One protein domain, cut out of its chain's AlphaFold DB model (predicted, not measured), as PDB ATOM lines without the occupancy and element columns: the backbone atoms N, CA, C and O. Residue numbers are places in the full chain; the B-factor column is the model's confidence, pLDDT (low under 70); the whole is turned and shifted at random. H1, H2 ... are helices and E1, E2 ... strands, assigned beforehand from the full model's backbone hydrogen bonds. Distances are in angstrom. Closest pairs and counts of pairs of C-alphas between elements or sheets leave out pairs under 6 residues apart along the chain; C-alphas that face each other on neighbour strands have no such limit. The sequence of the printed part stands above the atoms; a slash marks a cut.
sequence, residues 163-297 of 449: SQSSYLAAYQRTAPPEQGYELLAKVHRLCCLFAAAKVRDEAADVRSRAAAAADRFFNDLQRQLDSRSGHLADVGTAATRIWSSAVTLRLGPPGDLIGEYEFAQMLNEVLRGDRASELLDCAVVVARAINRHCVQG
ATOM      1  N   SER A 163      -2.308  -5.288  26.524       97.56
ATOM      2  CA  SER A 163      -1.590  -6.550  26.740       97.56
ATOM      3  C   SER A 163      -1.319  -7.328  25.446       97.56
ATOM      4  O   SER A 163      -0.416  -8.157  25.408       97.56
ATOM      5  N   GLN A 164      -2.061  -7.037  24.373       97.19
ATOM      6  CA  GLN A 164      -1.904  -7.624  23.038       97.19
ATOM      7  C   GLN A 164      -1.118  -6.708  22.080       97.19
ATOM      8  O   GLN A 164      -1.102  -6.924  20.865       97.19
ATOM      9  N   SER A 165      -0.516  -5.631  22.589       97.06
ATOM     10  CA  SER A 165       0.202  -4.653  21.779       97.06
ATOM     11  C   SER A 165       1.568  -5.175  21.325       97.06
ATOM     12  O   SER A 165       2.353  -5.690  22.126       97.06
ATOM     13  N   SER A 166       1.887  -4.991  20.038       97.88
ATOM     14  CA  SER A 166       3.231  -5.286  19.520       97.88
ATOM     15  C   SER A 166       4.257  -4.303  20.085       97.88
ATOM     16  O   SER A 166       5.393  -4.699  20.334       97.88
ATOM     17  N   TYR A 167       3.854  -3.055  20.337       97.81
ATOM     18  CA  TYR A 167       4.649  -2.036  21.005       97.81
ATOM     19  C   TYR A 167       5.029  -2.481  22.411       97.81
ATOM     20  O   TYR A 167       6.209  -2.430  22.731       97.81
ATOM     21  N   LEU A 168       4.089  -2.964  23.234       97.88
ATOM     22  CA  LEU A 168       4.412  -3.431  24.590       97.88
ATOM     23  C   LEU A 168       5.433  -4.577  24.553       97.88
ATOM     24  O   LEU A 168       6.455  -4.520  25.241       97.88
ATOM     25  N   ALA A 169       5.188  -5.578  23.702       98.31
ATOM     26  CA  ALA A 169       6.090  -6.713  23.529       98.31
ATOM     27  C   ALA A 169       7.482  -6.283  23.029       98.31
ATOM     28  O   ALA A 169       8.494  -6.844  23.446       98.31
ATOM     29  N   ALA A 170       7.549  -5.293  22.133       98.31
ATOM     30  CA  ALA A 170       8.798  -4.724  21.636       98.31
ATOM     31  C   ALA A 170       9.515  -3.892  22.697       98.31
ATOM     32  O   ALA A 170      10.708  -4.064  22.925       98.31
ATOM     33  N   TYR A 171       8.779  -3.049  23.411       97.94
ATOM     34  CA  TYR A 171       9.309  -2.220  24.474       97.94
ATOM     35  C   TYR A 171       9.989  -3.085  25.529       97.94
ATOM     36  O   TYR A 171      11.157  -2.851  25.815       97.94
ATOM     37  N   GLN A 172       9.333  -4.138  26.028       97.31
ATOM     38  CA  GLN A 172       9.875  -5.031  27.061       97.31
ATOM     39  C   GLN A 172      11.199  -5.711  26.676       97.31
ATOM     40  O   GLN A 172      12.074  -5.828  27.530       97.31
ATOM     41  N   ARG A 173      11.374  -6.113  25.410       97.88
ATOM     42  CA  ARG A 173      12.603  -6.779  24.930       97.88
ATOM     43  C   ARG A 173      13.728  -5.816  24.540       97.88
ATOM     44  O   ARG A 173      14.870  -6.241  24.405       97.88
ATOM     45  N   THR A 174      13.418  -4.541  24.320       97.81
ATOM     46  CA  THR A 174      14.382  -3.551  23.832       97.81
ATOM     47  C   THR A 174      15.018  -2.785  24.988       97.81
ATOM     48  O   THR A 174      14.328  -2.106  25.754       97.81
ATOM     49  N   ALA A 175      16.346  -2.850  25.079       96.31
ATOM     50  CA  ALA A 175      17.130  -2.008  25.975       96.31
ATOM     51  C   ALA A 175      17.110  -0.536  25.507       96.31
ATOM     52  O   ALA A 175      17.063  -0.274  24.301       96.31
ATOM     53  N   PRO A 176      17.124   0.441  26.431       95.38
ATOM     54  CA  PRO A 176      17.218   1.846  26.060       95.38
ATOM     55  C   PRO A 176      18.629   2.184  25.545       95.38
ATOM     56  O   PRO A 176      19.591   1.715  26.150       95.38
ATOM     57  N   PRO A 177      18.772   3.041  24.516       97.06
ATOM     58  CA  PRO A 177      20.081   3.370  23.950       97.06
ATOM     59  C   PRO A 177      20.936   4.117  24.974       97.06
ATOM     60  O   PRO A 177      20.441   5.029  25.636       97.06
ATOM     61  N   GLU A 178      22.197   3.728  25.131       95.81
ATOM     62  CA  GLU A 178      23.105   4.296  26.134       95.81
ATOM     63  C   GLU A 178      23.855   5.518  25.624       95.81
ATOM     64  O   GLU A 178      24.154   6.420  26.405       95.81
ATOM     65  N   GLN A 179      24.118   5.553  24.321       96.56
ATOM     66  CA  GLN A 179      24.941   6.567  23.680       96.56
ATOM     67  C   GLN A 179      24.165   7.298  22.582       96.56
ATOM     68  O   GLN A 179      23.289   6.728  21.925       96.56
ATOM     69  N   GLY A 180      24.525   8.559  22.326       95.31
ATOM     70  CA  GLY A 180      23.865   9.381  21.307       95.31
ATOM     71  C   GLY A 180      23.907   8.769  19.900       95.31
ATOM     72  O   GLY A 180      22.923   8.847  19.168       95.31
ATOM     73  N   TYR A 181      24.998   8.090  19.526       95.94
ATOM     74  CA  TYR A 181      25.121   7.467  18.201       95.94
ATOM     75  C   TYR A 181      24.155   6.287  17.996       95.94
ATOM     76  O   TYR A 181      23.691   6.071  16.879       95.94
ATOM     77  N   GLU A 182      23.807   5.547  19.056       97.50
ATOM     78  CA  GLU A 182      22.834   4.447  18.985       97.50
ATOM     79  C   GLU A 182      21.431   4.988  18.706       97.50
ATOM     80  O   GLU A 182      20.710   4.456  17.857       97.50
ATOM     81  N   LEU A 183      21.069   6.085  19.384       97.69
ATOM     82  CA  LEU A 183      19.829   6.812  19.130       97.69
ATOM     83  C   LEU A 183      19.793   7.317  17.684       97.69
ATOM     84  O   LEU A 183      18.839   7.024  16.965       97.69
ATOM     85  N   LEU A 184      20.828   8.038  17.243       97.62
ATOM     86  CA  LEU A 184      20.878   8.622  15.900       97.62
ATOM     87  C   LEU A 184      20.806   7.555  14.801       97.62
ATOM     88  O   LEU A 184      20.059   7.730  13.841       97.62
ATOM     89  N   ALA A 185      21.481   6.414  14.968       98.25
ATOM     90  CA  ALA A 185      21.384   5.298  14.029       98.25
ATOM     91  C   ALA A 185      19.942   4.767  13.903       98.25
ATOM     92  O   ALA A 185      19.477   4.463  12.801       98.25
ATOM     93  N   LYS A 186      19.200   4.678  15.016       98.38
ATOM     94  CA  LYS A 186      17.793   4.240  15.003       98.38
ATOM     95  C   LYS A 186      16.842   5.298  14.463       98.38
ATOM     96  O   LYS A 186      15.895   4.931  13.773       98.38
ATOM     97  N   VAL A 187      17.105   6.577  14.714       98.62
ATOM     98  CA  VAL A 187      16.363   7.697  14.116       98.62
ATOM     99  C   VAL A 187      16.533   7.685  12.597       98.62
ATOM    100  O   VAL A 187      15.534   7.673  11.885       98.62
ATOM    101  N   HIS A 188      17.767   7.587  12.092       98.62
ATOM    102  CA  HIS A 188      18.037   7.489  10.653       98.62
ATOM    103  C   HIS A 188      17.320   6.293  10.021       98.62
ATOM    104  O   HIS A 188      16.574   6.448   9.051       98.62
ATOM    105  N   ARG A 189      17.462   5.104  10.622       98.50
ATOM    106  CA  ARG A 189      16.804   3.889  10.128       98.50
ATOM    107  C   ARG A 189      15.281   4.014  10.125       98.50
ATOM    108  O   ARG A 189      14.655   3.599   9.149       98.50
ATOM    109  N   LEU A 190      14.691   4.604  11.169       98.75
ATOM    110  CA  LEU A 190      13.256   4.892  11.240       98.75
ATOM    111  C   LEU A 190      12.826   5.791  10.080       98.75
ATOM    112  O   LEU A 190      11.872   5.444   9.389       98.75
ATOM    113  N   CYS A 191      13.540   6.891   9.826       98.56
ATOM    114  CA  CYS A 191      13.234   7.811   8.729       98.56
ATOM    115  C   CYS A 191      13.230   7.102   7.369       98.56
ATOM    116  O   CYS A 191      12.270   7.238   6.608       98.56
ATOM    117  N   CYS A 192      14.255   6.295   7.088       98.31
ATOM    118  CA  CYS A 192      14.366   5.552   5.833       98.31
ATOM    119  C   CYS A 192      13.244   4.517   5.666       98.31
ATOM    120  O   CYS A 192      12.614   4.449   4.610       98.31
ATOM    121  N   LEU A 193      12.964   3.728   6.708       98.25
ATOM    122  CA  LEU A 193      11.898   2.723   6.683       98.25
ATOM    123  C   LEU A 193      10.509   3.363   6.565       98.25
ATOM    124  O   LEU A 193       9.659   2.846   5.839       98.25
ATOM    125  N   PHE A 194      10.279   4.492   7.240       97.88
ATOM    126  CA  PHE A 194       9.024   5.236   7.165       97.88
ATOM    127  C   PHE A 194       8.791   5.783   5.754       97.88
ATOM    128  O   PHE A 194       7.737   5.537   5.170       97.88
ATOM    129  N   ALA A 195       9.792   6.456   5.176       97.00
ATOM    130  CA  ALA A 195       9.719   6.966   3.811       97.00
ATOM    131  C   ALA A 195       9.443   5.835   2.810       97.00
ATOM    132  O   ALA A 195       8.508   5.931   2.020       97.00
ATOM    133  N   ALA A 196      10.182   4.724   2.900       96.62
ATOM    134  CA  ALA A 196       9.974   3.559   2.043       96.62
ATOM    135  C   ALA A 196       8.559   2.963   2.175       96.62
ATOM    136  O   ALA A 196       7.967   2.560   1.175       96.62
ATOM    137  N   ALA A 197       7.992   2.930   3.386       96.31
ATOM    138  CA  ALA A 197       6.642   2.420   3.617       96.31
ATOM    139  C   ALA A 197       5.548   3.298   2.982       96.31
ATOM    140  O   ALA A 197       4.526   2.757   2.555       96.31
ATOM    141  N   LYS A 198       5.761   4.619   2.903       95.31
ATOM    142  CA  LYS A 198       4.817   5.583   2.309       95.31
ATOM    143  C   LYS A 198       4.767   5.535   0.784       95.31
ATOM    144  O   LYS A 198       3.726   5.842   0.222       95.31
ATOM    145  N   VAL A 199       5.857   5.128   0.133       94.81
ATOM    146  CA  VAL A 199       5.971   5.076  -1.339       94.81
ATOM    147  C   VAL A 199       6.205   3.656  -1.868       94.81
ATOM    148  O   VAL A 199       6.809   3.460  -2.921       94.81
ATOM    149  N   ARG A 200       5.782   2.631  -1.118       92.31
ATOM    150  CA  ARG A 200       6.048   1.222  -1.457       92.31
ATOM    151  C   ARG A 200       5.537   0.846  -2.850       92.31
ATOM    152  O   ARG A 200       6.273   0.205  -3.601       92.31
ATOM    153  N   ASP A 201       4.324   1.278  -3.175       92.31
ATOM    154  CA  ASP A 201       3.617   0.915  -4.408       92.31
ATOM    155  C   ASP A 201       3.905   1.888  -5.569       92.31
ATOM    156  O   ASP A 201       3.337   1.765  -6.651       92.31
ATOM    157  N   GLU A 202       4.822   2.834  -5.358       92.88
ATOM    158  CA  GLU A 202       5.204   3.846  -6.341       92.88
ATOM    159  C   GLU A 202       6.305   3.361  -7.297       92.88
ATOM    160  O   GLU A 202       6.916   2.300  -7.127       92.88
ATOM    161  N   ALA A 203       6.606   4.156  -8.322       93.00
ATOM    162  CA  ALA A 203       7.691   3.871  -9.255       93.00
ATOM    163  C   ALA A 203       9.088   3.909  -8.586       93.00
ATOM    164  O   ALA A 203       9.303   4.490  -7.517       93.00
ATOM    165  N   ALA A 204      10.077   3.254  -9.207       94.25
ATOM    166  CA  ALA A 204      11.423   3.114  -8.637       94.25
ATOM    167  C   ALA A 204      12.140   4.459  -8.421       94.25
ATOM    168  O   ALA A 204      12.857   4.626  -7.434       94.25
ATOM    169  N   ASP A 205      11.913   5.427  -9.308       92.81
ATOM    170  CA  ASP A 205      12.433   6.787  -9.192       92.81
ATOM    171  C   ASP A 205      11.832   7.525  -7.982       92.81
ATOM    172  O   ASP A 205      12.562   8.207  -7.260       92.81
ATOM    173  N   VAL A 206      10.535   7.333  -7.700       91.88
ATOM    174  CA  VAL A 206       9.859   7.885  -6.512       91.88
ATOM    175  C   VAL A 206      10.485   7.318  -5.242       91.88
ATOM    176  O   VAL A 206      10.850   8.075  -4.342       91.88
ATOM    177  N   ARG A 207      10.706   5.997  -5.189       93.62
ATOM    178  CA  ARG A 207      11.377   5.342  -4.053       93.62
ATOM    179  C   ARG A 207      12.793   5.869  -3.825       93.62
ATOM    180  O   ARG A 207      13.169   6.132  -2.684       93.62
ATOM    181  N   SER A 208      13.563   6.075  -4.893       94.38
ATOM    182  CA  SER A 208      14.908   6.654  -4.795       94.38
ATOM    183  C   SER A 208      14.880   8.092  -4.266       94.38
ATOM    184  O   SER A 208      15.715   8.455  -3.437       94.38
ATOM    185  N   ARG A 209      13.921   8.919  -4.711       93.56
ATOM    186  CA  ARG A 209      13.747  10.286  -4.191       93.56
ATOM    187  C   ARG A 209      13.346  10.292  -2.718       93.56
ATOM    188  O   ARG A 209      13.875  11.108  -1.966       93.56
ATOM    189  N   ALA A 210      12.462   9.383  -2.307       94.81
ATOM    190  CA  ALA A 210      12.031   9.237  -0.920       94.81
ATOM    191  C   ALA A 210      13.191   8.846   0.010       94.81
ATOM    192  O   ALA A 210      13.327   9.426   1.085       94.81
ATOM    193  N   ALA A 211      14.071   7.934  -0.421       96.25
ATOM    194  CA  ALA A 211      15.279   7.586   0.328       96.25
ATOM    195  C   ALA A 211      16.199   8.806   0.521       96.25
ATOM    196  O   ALA A 211      16.551   9.147   1.647       96.25
ATOM    197  N   ALA A 212      16.485   9.542  -0.558       96.31
ATOM    198  CA  ALA A 212      17.296  10.756  -0.476       96.31
ATOM    199  C   ALA A 212      16.638  11.861   0.378       96.31
ATOM    200  O   ALA A 212      17.333  12.654   1.015       96.31
ATOM    201  N   ALA A 213      15.303  11.943   0.390       95.88
ATOM    202  CA  ALA A 213      14.565  12.857   1.259       95.88
ATOM    203  C   ALA A 213      14.692  12.469   2.738       95.88
ATOM    204  O   ALA A 213      14.908  13.351   3.566       95.88
ATOM    205  N   ALA A 214      14.630  11.174   3.062       97.50
ATOM    206  CA  ALA A 214      14.853  10.672   4.416       97.50
ATOM    207  C   ALA A 214      16.274  10.967   4.922       97.50
ATOM    208  O   ALA A 214      16.427  11.412   6.059       97.50
ATOM    209  N   ASP A 215      17.293  10.804   4.073       98.19
ATOM    210  CA  ASP A 215      18.678  11.148   4.421       98.19
ATOM    211  C   ASP A 215      18.839  12.648   4.692       98.19
ATOM    212  O   ASP A 215      19.439  13.044   5.692       98.19
ATOM    213  N   ARG A 216      18.280  13.511   3.829       97.62
ATOM    214  CA  ARG A 216      18.302  14.968   4.052       97.62
ATOM    215  C   ARG A 216      17.603  15.344   5.355       97.62
ATOM    216  O   ARG A 216      18.197  16.050   6.162       97.62
ATOM    217  N   PHE A 217      16.406  14.804   5.573       97.94
ATOM    218  CA  PHE A 217      15.622  15.017   6.784       97.94
ATOM    219  C   PHE A 217      16.390  14.620   8.052       97.94
ATOM    220  O   PHE A 217      16.471  15.400   8.997       97.94
ATOM    221  N   PHE A 218      17.018  13.441   8.064       98.44
ATOM    222  CA  PHE A 218      17.857  13.011   9.184       98.44
ATOM    223  C   PHE A 218      19.052  13.948   9.409       98.44
ATOM    224  O   PHE A 218      19.316  14.344  10.542       98.44
ATOM    225  N   ASN A 219      19.745  14.345   8.341       97.88
ATOM    226  CA  ASN A 219      20.877  15.263   8.442       97.88
ATOM    227  C   ASN A 219      20.462  16.645   8.977       97.88
ATOM    228  O   ASN A 219      21.229  17.269   9.709       97.88
ATOM    229  N   ASP A 220      19.262  17.129   8.642       97.44
ATOM    230  CA  ASP A 220      18.697  18.359   9.208       97.44
ATOM    231  C   ASP A 220      18.420  18.226  10.712       97.44
ATOM    232  O   ASP A 220      18.804  19.106  11.487       97.44
ATOM    233  N   LEU A 221      17.827  17.105  11.144       96.88
ATOM    234  CA  LEU A 221      17.634  16.804  12.567       96.88
ATOM    235  C   LEU A 221      18.974  16.768  13.314       96.88
ATOM    236  O   LEU A 221      19.110  17.374  14.377       96.88
ATOM    237  N   GLN A 222      19.979  16.100  12.745       96.31
ATOM    238  CA  GLN A 222      21.306  16.009  13.344       96.31
ATOM    239  C   GLN A 222      21.980  17.384  13.446       96.31
ATOM    240  O   GLN A 222      22.444  17.748  14.525       96.31
ATOM    241  N   ARG A 223      21.953  18.201  12.383       95.50
ATOM    242  CA  ARG A 223      22.467  19.584  12.421       95.50
ATOM    243  C   ARG A 223      21.808  20.418  13.518       95.50
ATOM    244  O   ARG A 223      22.484  21.189  14.198       95.50
ATOM    245  N   GLN A 224      20.497  20.268  13.706       93.50
ATOM    246  CA  GLN A 224      19.776  20.980  14.758       93.50
ATOM    247  C   GLN A 224      20.271  20.584  16.160       93.50
ATOM    248  O   GLN A 224      20.363  21.445  17.038       93.50
ATOM    249  N   LEU A 225      20.626  19.315  16.376       92.94
ATOM    250  CA  LEU A 225      21.221  18.853  17.633       92.94
ATOM    251  C   LEU A 225      22.654  19.360  17.810       92.94
ATOM    252  O   LEU A 225      22.971  19.902  18.866       92.94
ATOM    253  N   ASP A 226      23.484  19.244  16.772       91.44
ATOM    254  CA  ASP A 226      24.905  19.614  16.805       91.44
ATOM    255  C   ASP A 226      25.121  21.117  17.003       91.44
ATOM    256  O   ASP A 226      26.128  21.537  17.573       91.44
ATOM    257  N   SER A 227      24.150  21.945  16.595       87.38
ATOM    258  CA  SER A 227      24.168  23.397  16.825       87.38
ATOM    259  C   SER A 227      24.230  23.788  18.308       87.38
ATOM    260  O   SER A 227      24.426  24.962  18.634       87.38
ATOM    261  N   ARG A 228      24.066  22.826  19.224       79.25
ATOM    262  CA  ARG A 228      24.121  23.048  20.661       79.25
ATOM    263  C   ARG A 228      25.070  22.058  21.338       79.25
ATOM    264  O   ARG A 228      24.861  20.848  21.343       79.25
ATOM    265  N   SER A 229      26.119  22.601  21.943       70.50
ATOM    266  CA  SER A 229      27.202  21.848  22.572       70.50
ATOM    267  C   SER A 229      26.696  20.870  23.643       70.50
ATOM    268  O   SER A 229      25.957  21.260  24.542       70.50
ATOM    269  N   GLY A 230      27.143  19.611  23.588       73.81
ATOM    270  CA  GLY A 230      26.998  18.640  24.683       73.81
ATOM    271  C   GLY A 230      25.677  17.863  24.764       73.81
ATOM    272  O   GLY A 230      25.590  16.941  25.569       73.81
ATOM    273  N   HIS A 231      24.667  18.144  23.930       72.38
ATOM    274  CA  HIS A 231      23.365  17.462  24.049       72.38
ATOM    275  C   HIS A 231      23.382  15.975  23.683       72.38
ATOM    276  O   HIS A 231      22.555  15.232  24.196       72.38
ATOM    277  N   LEU A 232      24.318  15.509  22.852       83.56
ATOM    278  CA  LEU A 232      24.428  14.077  22.537       83.56
ATOM    279  C   LEU A 232      24.932  13.231  23.719       83.56
ATOM    280  O   LEU A 232      24.802  12.008  23.673       83.56
ATOM    281  N   ALA A 233      25.485  13.859  24.766       87.06
ATOM    282  CA  ALA A 233      25.873  13.165  25.992       87.06
ATOM    283  C   ALA A 233      24.653  12.753  26.838       87.06
ATOM    284  O   ALA A 233      24.717  11.756  27.553       87.06
ATOM    285  N   ASP A 234      23.535  13.480  26.729       92.81
ATOM    286  CA  ASP A 234      22.260  13.119  27.350       92.81
ATOM    287  C   ASP A 234      21.279  12.614  26.286       92.81
ATOM    288  O   ASP A 234      20.583  13.377  25.611       92.81
ATOM    289  N   VAL A 235      21.207  11.290  26.165       94.94
ATOM    290  CA  VAL A 235      20.340  10.592  25.206       94.94
ATOM    291  C   VAL A 235      18.859  10.950  25.377       94.94
ATOM    292  O   VAL A 235      18.138  11.018  24.380       94.94
ATOM    293  N   GLY A 236      18.394  11.194  26.608       94.62
ATOM    294  CA  GLY A 236      17.001  11.560  26.864       94.62
ATOM    295  C   GLY A 236      16.682  12.941  26.303       94.62
ATOM    296  O   GLY A 236      15.746  13.087  25.516       94.62
ATOM    297  N   THR A 237      17.525  13.922  26.631       93.38
ATOM    298  CA  THR A 237      17.413  15.293  26.114       93.38
ATOM    299  C   THR A 237      17.564  15.344  24.591       93.38
ATOM    300  O   THR A 237      16.813  16.045  23.915       93.38
ATOM    301  N   ALA A 238      18.501  14.590  24.009       95.81
ATOM    302  CA  ALA A 238      18.628  14.506  22.556       95.81
ATOM    303  C   ALA A 238      17.336  13.974  21.910       95.81
ATOM    304  O   ALA A 238      16.840  14.557  20.946       95.81
ATOM    305  N   ALA A 239      16.745  12.913  22.466       97.19
ATOM    306  CA  ALA A 239      15.530  12.310  21.929       97.19
ATOM    307  C   ALA A 239      14.302  13.234  22.020       97.19
ATOM    308  O   ALA A 239      13.544  13.319  21.054       97.19
ATOM    309  N   THR A 240      14.111  13.964  23.124       96.00
ATOM    310  CA  THR A 240      12.996  14.926  23.266       96.00
ATOM    311  C   THR A 240      13.143  16.139  22.341       96.00
ATOM    312  O   THR A 240      12.151  16.699  21.867       96.00
ATOM    313  N   ARG A 241      14.381  16.527  22.015       95.62
ATOM    314  CA  ARG A 241      14.645  17.580  21.025       95.62
ATOM    315  C   ARG A 241      14.337  17.118  19.606       95.62
ATOM    316  O   ARG A 241      13.727  17.868  18.857       95.62
ATOM    317  N   ILE A 242      14.709  15.886  19.248       97.44
ATOM    318  CA  ILE A 242      14.303  15.290  17.964       97.44
ATOM    319  C   ILE A 242      12.774  15.206  17.890       97.44
ATOM    320  O   ILE A 242      12.191  15.575  16.874       97.44
ATOM    321  N   TRP A 243      12.124  14.766  18.973       98.00
ATOM    322  CA  TRP A 243      10.665  14.701  19.090       98.00
ATOM    323  C   TRP A 243       9.990  16.037  18.765       98.00
ATOM    324  O   TRP A 243       9.104  16.085  17.919       98.00
ATOM    325  N   SER A 244      10.435  17.117  19.400       96.62
ATOM    326  CA  SER A 244       9.831  18.451  19.271       96.62
ATOM    327  C   SER A 244      10.304  19.238  18.041       96.62
ATOM    328  O   SER A 244       9.954  20.411  17.888       96.62
ATOM    329  N   SER A 245      11.118  18.629  17.172       96.88
ATOM    330  CA  SER A 245      11.677  19.302  16.004       96.88
ATOM    331  C   SER A 245      10.600  19.674  14.986       96.88
ATOM    332  O   SER A 245       9.806  18.836  14.568       96.88
ATOM    333  N   ALA A 246      10.642  20.927  14.522       95.50
ATOM    334  CA  ALA A 246       9.805  21.432  13.432       95.50
ATOM    335  C   ALA A 246      10.369  21.118  12.029       95.50
ATOM    336  O   ALA A 246       9.825  21.577  11.024       95.50
ATOM    337  N   VAL A 247      11.484  20.383  11.936       96.56
ATOM    338  CA  VAL A 247      11.987  19.890  10.647       96.56
ATOM    339  C   VAL A 247      10.947  18.927  10.067       96.56
ATOM    340  O   VAL A 247      10.371  18.115  10.794       96.56
ATOM    341  N   THR A 248      10.716  18.995   8.754       96.62
ATOM    342  CA  THR A 248       9.727  18.159   8.061       96.62
ATOM    343  C   THR A 248      10.368  17.278   6.994       96.62
ATOM    344  O   THR A 248      11.186  17.719   6.186       96.62
ATOM    345  N   LEU A 249       9.975  16.007   6.974       96.56
ATOM    346  CA  LEU A 249      10.225  15.091   5.871       96.56
ATOM    347  C   LEU A 249       9.209  15.387   4.769       96.56
ATOM    348  O   LEU A 249       8.011  15.361   5.032       96.56
ATOM    349  N   ARG A 250       9.678  15.608   3.537       95.12
ATOM    350  CA  ARG A 250       8.826  15.873   2.369       95.12
ATOM    351  C   ARG A 250       8.962  14.753   1.343       95.12
ATOM    352  O   ARG A 250      10.038  14.575   0.772       95.12
ATOM    353  N   LEU A 251       7.885  14.000   1.122       91.81
ATOM    354  CA  LEU A 251       7.851  12.870   0.178       91.81
ATOM    355  C   LEU A 251       7.135  13.188  -1.146       91.81
ATOM    356  O   LEU A 251       7.288  12.437  -2.107       91.81
ATOM    357  N   GLY A 252       6.388  14.294  -1.204       85.12
ATOM    358  CA  GLY A 252       5.685  14.766  -2.400       85.12
ATOM    359  C   GLY A 252       6.475  15.804  -3.211       85.12
ATOM    360  O   GLY A 252       7.531  16.276  -2.771       85.12
ATOM    361  N   PRO A 253       5.982  16.175  -4.407       80.06
ATOM    362  CA  PRO A 253       6.499  17.327  -5.136       80.06
ATOM    363  C   PRO A 253       6.340  18.619  -4.309       80.06
ATOM    364  O   PRO A 253       5.462  18.701  -3.447       80.06
ATOM    365  N   PRO A 254       7.170  19.650  -4.555       75.88
ATOM    366  CA  PRO A 254       7.031  20.935  -3.876       75.88
ATOM    367  C   PRO A 254       5.606  21.492  -4.009       75.88
ATOM    368  O   PRO A 254       5.091  21.602  -5.119       75.88
ATOM    369  N   GLY A 255       4.986  21.846  -2.881       69.88
ATOM    370  CA  GLY A 255       3.618  22.377  -2.828       69.88
ATOM    371  C   GLY A 255       2.532  21.340  -2.528       69.88
ATOM    372  O   GLY A 255       1.406  21.735  -2.237       69.88
ATOM    373  N   ASP A 256       2.854  20.044  -2.530       74.31
ATOM    374  CA  ASP A 256       1.927  19.002  -2.092       74.31
ATOM    375  C   ASP A 256       2.100  18.709  -0.592       74.31
ATOM    376  O   ASP A 256       3.060  18.065  -0.157       74.31
ATOM    377  N   LEU A 257       1.151  19.197   0.212       60.94
ATOM    378  CA  LEU A 257       1.141  19.011   1.667       60.94
ATOM    379  C   LEU A 257       0.873  17.559   2.090       60.94
ATOM    380  O   LEU A 257       1.104  17.211   3.246       60.94
ATOM    381  N   ILE A 258       0.412  16.689   1.182       62.47
ATOM    382  CA  ILE A 258       0.046  15.294   1.492       62.47
ATOM    383  C   ILE A 258       1.283  14.455   1.889       62.47
ATOM    384  O   ILE A 258       1.166  13.361   2.451       62.47
ATOM    385  N   GLY A 259       2.490  14.987   1.668       82.56
ATOM    386  CA  GLY A 259       3.758  14.325   1.953       82.56
ATOM    387  C   GLY A 259       4.632  14.964   3.033       82.56
ATOM    388  O   GLY A 259       5.802  14.583   3.083       82.56
ATOM    389  N   GLU A 260       4.143  15.920   3.831       92.88
ATOM    390  CA  GLU A 260       4.942  16.571   4.883       92.88
ATOM    391  C   GLU A 260       4.736  15.916   6.256       92.88
ATOM    392  O   GLU A 260       3.613  15.821   6.746       92.88
ATOM    393  N   TYR A 261       5.828  15.483   6.892       95.69
ATOM    394  CA  TYR A 261       5.791  14.802   8.185       95.69
ATOM    395  C   TYR A 261       6.831  15.371   9.148       95.69
ATOM    396  O   TYR A 261       8.026  15.362   8.858       95.69
ATOM    397  N   GLU A 262       6.399  15.810  10.325       96.75
ATOM    398  CA  GLU A 262       7.307  16.078  11.448       96.75
ATOM    399  C   GLU A 262       7.739  14.761  12.106       96.75
ATOM    400  O   GLU A 262       7.023  13.753  12.046       96.75
ATOM    401  N   PHE A 263       8.874  14.757  12.809       98.12
ATOM    402  CA  PHE A 263       9.364  13.532  13.448       98.12
ATOM    403  C   PHE A 263       8.371  12.962  14.478       98.12
ATOM    404  O   PHE A 263       8.108  11.756  14.476       98.12
ATOM    405  N   ALA A 264       7.757  13.811  15.313       97.94
ATOM    406  CA  ALA A 264       6.712  13.389  16.253       97.94
ATOM    407  C   ALA A 264       5.526  12.710  15.552       97.94
ATOM    408  O   ALA A 264       5.002  11.709  16.046       97.94
ATOM    409  N   GLN A 265       5.122  13.217  14.382       96.31
ATOM    410  CA  GLN A 265       4.036  12.636  13.592       96.31
ATOM    411  C   GLN A 265       4.421  11.256  13.053       96.31
ATOM    412  O   GLN A 265       3.627  10.322  13.175       96.31
ATOM    413  N   MET A 266       5.641  11.107  12.523       98.06
ATOM    414  CA  MET A 266       6.167   9.822  12.045       98.06
ATOM    415  C   MET A 266       6.201   8.791  13.172       98.06
ATOM    416  O   MET A 266       5.662   7.692  13.026       98.06
ATOM    417  N   LEU A 267       6.792   9.157  14.315       98.50
ATOM    418  CA  LEU A 267       6.906   8.275  15.472       98.50
ATOM    419  C   LEU A 267       5.521   7.836  15.952       98.50
ATOM    420  O   LEU A 267       5.265   6.639  16.085       98.50
ATOM    421  N   ASN A 268       4.604   8.783  16.143       97.75
ATOM    422  CA  ASN A 268       3.248   8.466  16.566       97.75
ATOM    423  C   ASN A 268       2.494   7.629  15.528       97.75
ATOM    424  O   ASN A 268       1.776   6.716  15.907       97.75
ATOM    425  N   GLU A 269       2.646   7.861  14.224       96.75
ATOM    426  CA  GLU A 269       2.021   7.001  13.213       96.75
ATOM    427  C   GLU A 269       2.494   5.543  13.308       96.75
ATOM    428  O   GLU A 269       1.665   4.630  13.285       96.75
ATOM    429  N   VAL A 270       3.797   5.316  13.493       97.81
ATOM    430  CA  VAL A 270       4.350   3.964  13.661       97.81
ATOM    431  C   VAL A 270       3.808   3.293  14.923       97.81
ATOM    432  O   VAL A 270       3.354   2.148  14.862       97.81
ATOM    433  N   LEU A 271       3.824   4.004  16.053       97.44
ATOM    434  CA  LEU A 271       3.352   3.482  17.337       97.44
ATOM    435  C   LEU A 271       1.865   3.107  17.286       97.44
ATOM    436  O   LEU A 271       1.481   2.031  17.740       97.44
ATOM    437  N   ARG A 272       1.041   3.938  16.641       95.19
ATOM    438  CA  ARG A 272      -0.395   3.686  16.444       95.19
ATOM    439  C   ARG A 272      -0.695   2.498  15.561       95.19
ATOM    440  O   ARG A 272      -1.650   1.768  15.820       95.19
ATOM    441  N   GLY A 273       0.101   2.321  14.506       95.44
ATOM    442  CA  GLY A 273      -0.026   1.176  13.616       95.44
ATOM    443  C   GLY A 273       0.132  -0.142  14.373       95.44
ATOM    444  O   GLY A 273      -0.544  -1.114  14.036       95.44
ATOM    445  N   ASP A 274       0.990  -0.154  15.400       96.25
ATOM    446  CA  ASP A 274       1.210  -1.266  16.329       96.25
ATOM    447  C   ASP A 274       1.384  -2.624  15.617       96.25
ATOM    448  O   ASP A 274       0.829  -3.655  16.017       96.25
ATOM    449  N   ARG A 275       2.126  -2.592  14.501       96.62
ATOM    450  CA  ARG A 275       2.453  -3.754  13.667       96.62
ATOM    451  C   ARG A 275       3.888  -4.177  13.937       96.62
ATOM    452  O   ARG A 275       4.812  -3.396  13.697       96.62
ATOM    453  N   ALA A 276       4.074  -5.418  14.382       96.81
ATOM    454  CA  ALA A 276       5.395  -6.021  14.531       96.81
ATOM    455  C   ALA A 276       6.190  -5.891  13.221       96.81
ATOM    456  O   ALA A 276       5.793  -6.416  12.181       96.81
ATOM    457  N   SER A 277       7.267  -5.111  13.261       98.00
ATOM    458  CA  SER A 277       8.088  -4.762  12.105       98.00
ATOM    459  C   SER A 277       9.390  -4.116  12.571       98.00
ATOM    460  O   SER A 277       9.446  -3.548  13.661       98.00
ATOM    461  N   GLU A 278      10.405  -4.112  11.706       98.25
ATOM    462  CA  GLU A 278      11.662  -3.396  11.963       98.25
ATOM    463  C   GLU A 278      11.430  -1.887  12.195       98.25
ATOM    464  O   GLU A 278      12.118  -1.252  12.996       98.25
ATOM    465  N   LEU A 279      10.419  -1.313  11.528       98.38
ATOM    466  CA  LEU A 279      10.022   0.083  11.707       98.38
ATOM    467  C   LEU A 279       9.535   0.344  13.141       98.38
ATOM    468  O   LEU A 279       9.956   1.322  13.761       98.38
ATOM    469  N   LEU A 280       8.707  -0.553  13.691       98.56
ATOM    470  CA  LEU A 280       8.275  -0.480  15.088       98.56
ATOM    471  C   LEU A 280       9.447  -0.685  16.057       98.56
ATOM    472  O   LEU A 280       9.539   0.040  17.045       98.56
ATOM    473  N   ASP A 281      10.362  -1.614  15.775       98.50
ATOM    474  CA  ASP A 281      11.539  -1.836  16.624       98.50
ATOM    475  C   ASP A 281      12.425  -0.576  16.709       98.50
ATOM    476  O   ASP A 281      12.896  -0.219  17.790       98.50
ATOM    477  N   CYS A 282      12.606   0.154  15.599       98.62
ATOM    478  CA  CYS A 282      13.312   1.441  15.612       98.62
ATOM    479  C   CYS A 282      12.550   2.501  16.423       98.62
ATOM    480  O   CYS A 282      13.150   3.178  17.261       98.62
ATOM    481  N   ALA A 283      11.230   2.609  16.230       98.62
ATOM    482  CA  ALA A 283      10.374   3.522  16.992       98.62
ATOM    483  C   ALA A 283      10.424   3.252  18.502       98.62
ATOM    484  O   ALA A 283      10.443   4.187  19.300       98.62
ATOM    485  N   VAL A 284      10.505   1.986  18.909       98.62
ATOM    486  CA  VAL A 284      10.600   1.588  20.316       98.62
ATOM    487  C   VAL A 284      11.922   2.017  20.948       98.62
ATOM    488  O   VAL A 284      11.904   2.474  22.090       98.62
ATOM    489  N   VAL A 285      13.054   1.935  20.236       98.56
ATOM    490  CA  VAL A 285      14.338   2.448  20.755       98.56
ATOM    491  C   VAL A 285      14.262   3.960  20.989       98.56
ATOM    492  O   VAL A 285      14.684   4.444  22.039       98.56
ATOM    493  N   VAL A 286      13.662   4.703  20.055       98.56
ATOM    494  CA  VAL A 286      13.447   6.150  20.207       98.56
ATOM    495  C   VAL A 286      12.501   6.440  21.376       98.56
ATOM    496  O   VAL A 286      12.799   7.290  22.210       98.56
ATOM    497  N   ALA A 287      11.402   5.692  21.511       98.38
ATOM    498  CA  ALA A 287      10.477   5.837  22.633       98.38
ATOM    499  C   ALA A 287      11.155   5.544  23.982       98.38
ATOM    500  O   ALA A 287      10.943   6.267  24.949       98.38
ATOM    501  N   ARG A 288      12.014   4.517  24.050       97.69
ATOM    502  CA  ARG A 288      12.844   4.210  25.226       97.69
ATOM    503  C   ARG A 288      13.778   5.372  25.578       97.69
ATOM    504  O   ARG A 288      13.931   5.664  26.761       97.69
ATOM    505  N   ALA A 289      14.372   6.028  24.580       97.00
ATOM    506  CA  ALA A 289      15.219   7.201  24.775       97.00
ATOM    507  C   ALA A 289      14.424   8.394  25.332       97.00
ATOM    508  O   ALA A 289      14.803   8.935  26.365       97.00
ATOM    509  N   ILE A 290      13.277   8.733  24.730       97.00
ATOM    510  CA  ILE A 290      12.373   9.788  25.232       97.00
ATOM    511  C   ILE A 290      11.931   9.477  26.671       97.00
ATOM    512  O   ILE A 290      11.959  10.343  27.544       97.00
ATOM    513  N   ASN A 291      11.593   8.218  26.958       96.19
ATOM    514  CA  ASN A 291      11.151   7.796  28.284       96.19
ATOM    515  C   ASN A 291      12.247   7.891  29.354       96.19
ATOM    516  O   ASN A 291      11.903   7.948  30.534       96.19
ATOM    517  N   ARG A 292      13.539   7.966  28.991       93.62
ATOM    518  CA  ARG A 292      14.583   8.325  29.967       93.62
ATOM    519  C   ARG A 292      14.302   9.696  30.573       93.62
ATOM    520  O   ARG A 292      14.374   9.849  31.784       93.62
ATOM    521  N   HIS A 293      13.880  10.653  29.750       90.56
ATOM    522  CA  HIS A 293      13.476  11.969  30.226       90.56
ATOM    523  C   HIS A 293      12.100  11.947  30.910       90.56
ATOM    524  O   HIS A 293      11.920  12.583  31.944       90.56
ATOM    525  N   CYS A 294      11.121  11.208  30.373       89.88
ATOM    526  CA  CYS A 294       9.762  11.230  30.926       89.88
ATOM    527  C   CYS A 294       9.572  10.436  32.233       89.88
ATOM    528  O   CYS A 294       8.648  10.750  32.975       89.88
ATOM    529  N   VAL A 295      10.382   9.398  32.492       87.19
ATOM    530  CA  VAL A 295      10.145   8.426  33.584       87.19
ATOM    531  C   VAL A 295      11.260   8.401  34.638       87.19
ATOM    532  O   VAL A 295      10.983   8.139  35.805       87.19
ATOM    533  N   GLN A 296      12.526   8.657  34.284       66.50
ATOM    534  CA  GLN A 296      13.669   8.345  35.167       66.50
ATOM    535  C   GLN A 296      14.002   9.418  36.228       66.50
ATOM    536  O   GLN A 296      15.150   9.556  36.637       66.50
ATOM    537  N   GLY A 297      12.997  10.121  36.754       52.00
ATOM    538  CA  GLY A 297      13.105  10.749  38.077       52.00
ATOM    539  C   GLY A 297      13.822  12.100  38.164       52.00
ATOM    540  O   GLY A 297      13.918  12.645  39.263       52.00
TER     541      GLY A 297
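Overview. This is residues 163 to 297 of the 449 residues of the protein "UBA domain-containing protein" of Emiliania huxleyi (UniProt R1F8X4). A long helical hairpin, H2 and H3, makes most of one flat side, and H6 crosses H2 on the side away from H3. H4, the small strand hairpin E1 and E2, and H5 cover one face of these three helices, while H1 packs on H6 far from H3; at the turn of the long hairpin, residues 200 to 205 stick out. The 135 printed residues hold six named helices and two named strands, in the order H1 H2 H3 H4 E1 E2 H5 H6; the sheet, E1 - E2, is antiparallel and the class is mostly helix. The whole is compact, with a radius of gyration of the C-alphas of 14.8 A, and flat, spanning 46 by 41 by 21 A.

Arrangement. H1, residues 166 to 173, touches H6, residues 278 to 295, at a steep tilt of 67 degrees; the closest C-alphas, Tyr 171 and Val 284, are 5.8 A apart. H2, residues 180 to 198, and H3, residues 204 to 226, form a helical hairpin at a shallow tilt of 29 degrees, opposite ways, with the C-alphas of Cys 192 and Ala 214 closest at 5.3 A. H2 touches H6 at a steep tilt of 45 degrees, closest at the C-alphas of Lys 186 and Cys 282, 5.3 A. H3 and H6 are apart. H4, residues 235 to 243, touches H6 at a steep tilt of 66 degrees, with the C-alphas of Gly 236 and His 293 closest at 4.9 A. E1, residues 248 to 250, and E2, residues 260 to 262, form an antiparallel hairpin, with N 249 and O 261 within hydrogen-bond range at 2.8 A. The closest C-alphas of H3 and E1, Phe 217 and Leu 249, are 5.5 A apart. H5, residues 263 to 273, touches H6 at a steep tilt of 65 degrees, closest at the C-alphas of Leu 267 and Ala 283, 6.1 A. Every O i to N i+4 pair is within hydrogen-bond range in H2, H3, H4 and H5; in H1 3 of 4 are, in H6 13 of 14.

Along the chain. H1 begins at C-alpha 166, (3.231, -5.286, 19.520). From first to last C-alpha H2 measures 27.2 A, H3 33.2 A, H5 15.5 A and H6 24.7 A. H6 has a kink of 33 degrees near residue 289 and ends at C-alpha 295, (10.145, 8.426, 33.584).

Size, cuts and confidence. The C-alphas farthest apart, of Ala 203 and Gly 297, are 48.1 A apart. The printed part has no cut and no long link. The mean pLDDT of the printed part is 93.6; residues 255, 257 to 258 and 296 to 297 are under 70.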